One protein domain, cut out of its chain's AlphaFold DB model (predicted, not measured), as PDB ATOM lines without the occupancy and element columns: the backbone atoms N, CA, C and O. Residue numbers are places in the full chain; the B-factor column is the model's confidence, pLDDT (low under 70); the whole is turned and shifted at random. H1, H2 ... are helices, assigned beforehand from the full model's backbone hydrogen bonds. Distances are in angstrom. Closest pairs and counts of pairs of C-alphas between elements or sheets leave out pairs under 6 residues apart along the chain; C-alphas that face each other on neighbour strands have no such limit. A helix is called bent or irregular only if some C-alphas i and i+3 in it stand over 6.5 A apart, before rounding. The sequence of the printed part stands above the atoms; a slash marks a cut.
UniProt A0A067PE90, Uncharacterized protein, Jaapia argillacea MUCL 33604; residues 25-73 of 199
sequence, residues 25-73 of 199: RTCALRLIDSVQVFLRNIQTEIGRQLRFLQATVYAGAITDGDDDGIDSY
ATOM      1  N   ARG A  25     314.963 340.012 375.752       66.31
ATOM      2  CA  ARG A  25     314.439 340.519 377.029       66.31
ATOM      3  C   ARG A  25     312.915 340.445 377.109       66.31
ATOM      4  O   ARG A  25     312.373 340.093 378.151       66.31
ATOM      5  N   THR A  26     312.224 340.716 376.007       69.75
ATOM      6  CA  THR A  26     310.756 340.676 375.942       69.75
ATOM      7  C   THR A  26     310.235 339.238 375.981       69.75
ATOM      8  O   THR A  26     309.235 338.963 376.645       69.75
ATOM      9  N   CYS A  27     310.936 338.301 375.334       66.31
ATOM     10  CA  CYS A  27     310.626 336.872 375.433       66.31
ATOM     11  C   CYS A  27     310.842 336.331 376.854       66.31
ATOM     12  O   CYS A  27     309.963 335.651 377.381       66.31
ATOM     13  N   ALA A  28     311.966 336.670 377.493       68.75
ATOM     14  CA  ALA A  28     312.260 336.232 378.857       68.75
ATOM     15  C   ALA A  28     311.228 336.753 379.872       68.75
ATOM     16  O   ALA A  28     310.739 335.981 380.696       68.75
ATOM     17  N   LEU A  29     310.839 338.028 379.775       69.38
ATOM     18  CA  LEU A  29     309.815 338.614 380.646       69.38
ATOM     19  C   LEU A  29     308.450 337.934 380.467       69.38
ATOM     20  O   LEU A  29     307.843 337.520 381.450       69.38
ATOM     21  N   ARG A  30     308.005 337.703 379.222       70.06
ATOM     22  CA  ARG A  30     306.738 336.991 378.961       70.06
ATOM     23  C   ARG A  30     306.739 335.550 379.465       70.06
ATOM     24  O   ARG A  30     305.699 335.060 379.910       70.06
ATOM     25  N   LEU A  31     307.881 334.865 379.388       72.06
ATOM     26  CA  LEU A  31     308.027 333.514 379.920       72.06
ATOM     27  C   LEU A  31     307.864 333.521 381.448       72.06
ATOM     28  O   LEU A  31     307.059 332.753 381.974       72.06
ATOM     29  N   ILE A  32     308.566 334.421 382.143       74.88
ATOM     30  CA  ILE A  32     308.503 334.557 383.606       74.88
ATOM     31  C   ILE A  32     307.080 334.904 384.057       74.88
ATOM     32  O   ILE A  32     306.551 334.241 384.951       74.88
ATOM     33  N   ASP A  33     306.421 335.850 383.385       75.12
ATOM     34  CA  ASP A  33     305.037 336.234 383.684       75.12
ATOM     35  C   ASP A  33     304.078 335.043 383.552       75.12
ATOM     36  O   ASP A  33     303.207 334.828 384.399       75.12
ATOM     37  N   SER A  34     304.248 334.220 382.511       80.50
ATOM     38  CA  SER A  34     303.406 333.041 382.301       80.50
ATOM     39  C   SER A  34     303.569 331.994 383.410       80.50
ATOM     40  O   SER A  34     302.572 331.446 383.887       80.50
ATOM     41  N   VAL A  35     304.803 331.773 383.879       85.88
ATOM     42  CA  VAL A  35     305.110 330.831 384.965       85.88
ATOM     43  C   VAL A  35     304.586 331.356 386.297       85.88
ATOM     44  O   VAL A  35     303.974 330.609 387.059       85.88
ATOM     45  N   GLN A  36     304.754 332.648 386.575       85.12
ATOM     46  CA  GLN A  36     304.286 333.255 387.818       85.12
ATOM     47  C   GLN A  36     302.757 333.189 387.943       85.12
ATOM     48  O   GLN A  36     302.230 332.843 389.005       85.12
ATOM     49  N   VAL A  37     302.030 333.472 386.857       86.06
ATOM     50  CA  VAL A  37     300.564 333.349 386.823       86.06
ATOM     51  C   VAL A  37     300.129 331.894 387.000       86.06
ATOM     52  O   VAL A  37     299.183 331.630 387.741       86.06
ATOM     53  N   PHE A  38     300.825 330.952 386.365       87.88
ATOM     54  CA  PHE A  38     300.553 329.524 386.512       87.88
ATOM     55  C   PHE A  38     300.711 329.048 387.962       87.88
ATOM     56  O   PHE A  38     299.776 328.467 388.512       87.88
ATOM     57  N   LEU A  39     301.841 329.351 388.609       92.12
ATOM     58  CA  LEU A  39     302.095 328.950 389.996       92.12
ATOM     59  C   LEU A  39     301.058 329.536 390.957       92.12
ATOM     60  O   LEU A  39     300.551 328.828 391.826       92.12
ATOM     61  N   ARG A  40     300.672 330.801 390.761       89.69
ATOM     62  CA  ARG A  40     299.613 331.441 391.551       89.69
ATOM     63  C   ARG A  40     298.262 330.739 391.387       89.69
ATOM     64  O   ARG A  40     297.532 330.562 392.365       89.69
ATOM     65  N   ASN A  41     297.919 330.345 390.161       88.38
ATOM     66  CA  ASN A  41     296.668 329.642 389.885       88.38
ATOM     67  C   ASN A  41     296.665 328.249 390.527       88.38
ATOM     68  O   ASN A  41     295.678 327.895 391.166       88.38
ATOM     69  N   ILE A  42     297.775 327.508 390.444       91.06
ATOM     70  CA  ILE A  42     297.912 326.204 391.109       91.06
ATOM     71  C   ILE A  42     297.775 326.336 392.623       91.06
ATOM     72  O   ILE A  42     297.012 325.593 393.227       91.06
ATOM     73  N   GLN A  43     298.454 327.302 393.244       92.06
ATOM     74  CA  GLN A  43     298.349 327.524 394.692       92.06
ATOM     75  C   GLN A  43     296.904 327.800 395.126       92.06
ATOM     76  O   GLN A  43     296.447 327.294 396.151       92.06
ATOM     77  N   THR A  44     296.164 328.573 394.325       93.00
ATOM     78  CA  THR A  44     294.746 328.858 394.584       93.00
ATOM     79  C   THR A  44     293.884 327.605 394.428       93.00
ATOM     80  O   THR A  44     292.989 327.370 395.242       93.00
ATOM     81  N   GLU A  45     294.148 326.798 393.402       91.81
ATOM     82  CA  GLU A  45     293.365 325.605 393.088       91.81
ATOM     83  C   GLU A  45     293.593 324.477 394.101       91.81
ATOM     84  O   GLU A  45     292.623 323.911 394.598       91.81
ATOM     85  N   ILE A  46     294.840 324.236 394.520       93.50
ATOM     86  CA  ILE A  46     295.166 323.278 395.591       93.50
ATOM     87  C   ILE A  46     294.388 323.620 396.866       93.50
ATOM     88  O   ILE A  46     293.791 322.747 397.495       93.50
ATOM     89  N   GLY A  47     294.330 324.906 397.232       94.31
ATOM     90  CA  GLY A  47     293.567 325.349 398.399       94.31
ATOM     91  C   GLY A  47     292.063 325.069 398.290       94.31
ATOM     92  O   GLY A  47     291.416 324.805 399.304       94.31
ATOM     93  N   ARG A  48     291.491 325.102 397.081       93.12
ATOM     94  CA  ARG A  48     290.079 324.763 396.834       93.12
ATOM     95  C   ARG A  48     289.843 323.260 396.888       93.12
ATOM     96  O   ARG A  48     288.916 322.832 397.569       93.12
ATOM     97  N   GLN A  49     290.694 322.481 396.224       92.69
ATOM     98  CA  GLN A  49     290.616 321.020 396.206       92.69
ATOM     99  C   GLN A  49     290.756 320.433 397.614       92.69
ATOM    100  O   GLN A  49     289.964 319.580 398.000       92.69
ATOM    101  N   LEU A  50     291.672 320.961 398.432       93.56
ATOM    102  CA  LEU A  50     291.834 320.519 399.818       93.56
ATOM    103  C   LEU A  50     290.581 320.781 400.666       93.56
ATOM    104  O   LEU A  50     290.131 319.899 401.392       93.56
ATOM    105  N   ARG A  51     289.988 321.977 400.567       94.75
ATOM    106  CA  ARG A  51     288.744 322.302 401.291       94.75
ATOM    107  C   ARG A  51     287.578 321.433 400.836       94.75
ATOM    108  O   ARG A  51     286.748 321.058 401.657       94.75
ATOM    109  N   PHE A  52     287.523 321.122 399.541       93.38
ATOM    110  CA  PHE A  52     286.537 320.204 398.989       93.38
ATOM    111  C   PHE A  52     286.676 318.811 399.620       93.38
ATOM    112  O   PHE A  52     285.695 318.300 400.155       93.38
ATOM    113  N   LEU A  53     287.892 318.253 399.644       91.94
ATOM    114  CA  LEU A  53     288.162 316.942 400.243       91.94
ATOM    115  C   LEU A  53     287.838 316.909 401.743       91.94
ATOM    116  O   LEU A  53     287.204 315.973 402.223       91.94
ATOM    117  N   GLN A  54     288.200 317.961 402.484       93.69
ATOM    118  CA  GLN A  54     287.839 318.088 403.899       93.69
ATOM    119  C   GLN A  54     286.321 318.043 404.098       93.69
ATOM    120  O   GLN A  54     285.832 317.307 404.951       93.69
ATOM    121  N   ALA A  55     285.562 318.795 403.295       93.88
ATOM    122  CA  ALA A  55     284.106 318.796 403.370       93.88
ATOM    123  C   ALA A  55     283.504 317.419 403.045       93.88
ATOM    124  O   ALA A  55     282.568 316.995 403.721       93.88
ATOM    125  N   THR A  56     284.044 316.696 402.059       90.88
ATOM    126  CA  THR A  56     283.570 315.346 401.715       90.88
ATOM    127  C   THR A  56     283.905 314.301 402.776       90.88
ATOM    128  O   THR A  56     283.087 313.413 403.008       90.88
ATOM    129  N   VAL A  57     285.045 314.432 403.463       92.38
ATOM    130  CA  VAL A  57     285.401 313.577 404.610       92.38
ATOM    131  C   VAL A  57     284.451 313.838 405.779       92.38
ATOM    132  O   VAL A  57     283.895 312.898 406.336       92.38
ATOM    133  N   TYR A  58     284.166 315.104 406.109       94.38
ATOM    134  CA  TYR A  58     283.180 315.432 407.150       94.38
ATOM    135  C   TYR A  58     281.760 314.969 406.803       94.38
ATOM    136  O   TYR A  58     280.988 314.638 407.700       94.38
ATOM    137  N   ALA A  59     281.414 314.934 405.515       94.44
ATOM    138  CA  ALA A  59     280.148 314.386 405.040       94.44
ATOM    139  C   ALA A  59     280.097 312.844 405.071       94.44
ATOM    140  O   ALA A  59     279.034 312.279 404.832       94.44
ATOM    141  N   GLY A  60     281.220 312.167 405.341       89.88
ATOM    142  CA  GLY A  60     281.324 310.705 405.350       89.88
ATOM    143  C   GLY A  60     281.293 310.062 403.961       89.88
ATOM    144  O   GLY A  60     281.033 308.869 403.858       89.88
ATOM    145  N   ALA A  61     281.520 310.837 402.894       86.94
ATOM    146  CA  ALA A  61     281.520 310.337 401.516       86.94
ATOM    147  C   ALA A  61     282.863 309.718 401.093       86.94
ATOM    148  O   ALA A  61     282.909 309.019 400.087       86.94
ATOM    149  N   ILE A  62     283.939 310.014 401.827       87.38
ATOM    150  CA  ILE A  62     285.261 309.399 401.682       87.38
ATOM    151  C   ILE A  62     285.579 308.752 403.025       87.38
ATOM    152  O   ILE A  62     285.499 309.423 404.059       87.38
ATOM    153  N   THR A  63     285.901 307.466 403.008       88.31
ATOM    154  CA  THR A  63     286.250 306.676 404.192       88.31
ATOM    155  C   THR A  63     287.684 306.161 404.099       88.31
ATOM    156  O   THR A  63     288.293 306.207 403.036       88.31
ATOM    157  N   ASP A  64     288.222 305.625 405.197       83.88
ATOM    158  CA  ASP A  64     289.574 305.040 405.217       83.88
ATOM    159  C   ASP A  64     289.734 303.851 404.245       83.88
ATOM    160  O   ASP A  64     290.849 303.473 403.904       83.88
ATOM    161  N   GLY A  65     288.627 303.252 403.785       83.88
ATOM    162  CA  GLY A  65     288.643 302.205 402.758       83.88
ATOM    163  C   GLY A  65     288.858 302.723 401.333       83.88
ATOM    164  O   GLY A  65     289.124 301.919 400.445       83.88
ATOM    165  N   ASP A  66     288.757 304.038 401.116       81.38
ATOM    166  CA  ASP A  66     288.900 304.688 399.809       81.38
ATOM    167  C   ASP A  66     290.308 305.282 399.592       81.38
ATOM    168  O   ASP A  66     290.523 305.986 398.604       81.38
ATOM    169  N   ASP A  67     291.261 305.018 400.497       82.12
ATOM    170  CA  ASP A  67     292.620 305.594 400.491       82.12
ATOM    171  C   ASP A  67     293.349 305.366 399.152       82.12
ATOM    172  O   ASP A  67     293.950 306.286 398.597       82.12
ATOM    173  N   ASP A  68     293.178 304.177 398.567       81.62
ATOM    174  CA  ASP A  68     293.785 303.780 397.290       81.62
ATOM    175  C   ASP A  68     293.249 304.557 396.066       81.62
ATOM    176  O   ASP A  68     293.848 304.477 394.997       81.62
ATOM    177  N   GLY A  69     292.123 305.277 396.187       83.38
ATOM    178  CA  GLY A  69     291.478 306.018 395.089       83.38
ATOM    179  C   GLY A  69     291.458 307.539 395.268       83.38
ATOM    180  O   GLY A  69     290.857 308.261 394.467       83.38
ATOM    181  N   ILE A  70     292.079 308.064 396.329       86.38
ATOM    182  CA  ILE A  70     292.086 309.510 396.606       86.38
ATOM    183  C   ILE A  70     292.869 310.287 395.538       86.38
ATOM    184  O   ILE A  70     292.517 311.427 395.218       86.38
ATOM    185  N   ASP A  71     293.911 309.691 394.963       87.56
ATOM    186  CA  ASP A  71     294.729 310.296 393.911       87.56
ATOM    187  C   ASP A  71     293.973 310.421 392.576       87.56
ATOM    188  O   ASP A  71     294.098 311.441 391.887       87.56
ATOM    189  N   SER A  72     293.135 309.435 392.237       88.50
ATOM    190  CA  SER A  72     292.287 309.439 391.042       88.50
ATOM    191  C   SER A  72     290.931 310.126 391.244       88.50
ATOM    192  O   SER A  72     290.257 310.447 390.264       88.50
ATOM    193  N   TYR A  73     290.559 310.458 392.485       87.81
ATOM    194  CA  TYR A  73     289.237 310.974 392.859       87.81
ATOM    195  C   TYR A  73     288.711 312.103 391.959       87.81
ATOM    196  O   TYR A  73     287.536 312.125 391.590       87.81
TER     197      TYR A  73
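AT A GLANCE: This is residues 25 to 73 of the 199 residues of an uncharacterized protein of Jaapia argillacea MUCL 33604 (UniProt A0A067PE90). One very long helix, H1, makes the long axis, and at its far end the last part folds back in a small hook that holds the short helix H2. Most of H1 stands free, residues 25 to 52 among them, and the hook stays at the other end. The printed part has 49 residues with two named helices, H1 then H2, and no named strand; the class is all helix. The whole is extended, with a radius of gyration of the C-alphas of 17.1 A, and it spans 53 by 19 by 9 A, a rod in outline whose length H1 makes.

IN THESE COORDINATES: H1 runs from Arg 25 to Tyr 58, 34 residues, and measures 50.1 A from first to last C-alpha. Its C-alpha 25 is at (314.439, 340.519, 377.029) and its C-alpha 58 at (283.180, 315.432, 407.150). After a tight link of 5 residues comes H2, residues 64 to 69, 10.4 A from first to last C-alpha. Its C-alpha 69 is at (291.478, 306.018, 395.089), and residues 70 to 73 follow it.

HOW THE PARTS SIT: H1 and H2 are apart, with no C-alpha of the one within 8 A of the other. They form no hairpin. H1 is not bent. H2 is irregular: C-alphas 65 and 68 are 7.7 A apart. In H1 every O i to N i+4 pair is within hydrogen-bond range; in H2 it is 0 of 2, beside 1 of 3 O i to N i+3 pairs. Residues 63 to 69, of which 64 to 69 belong to H2, stand free.

THE WHOLE: The two C-alphas farthest apart, those of Arg 25 and Gly 65, are 52.9 A apart. From the first to the last printed C-alpha, Arg 25 to Tyr 73, it is 41.9 A. The printed part has no cut and no long link. The mean pLDDT of the printed part is 85.8, and residues 25 to 29 are under 70.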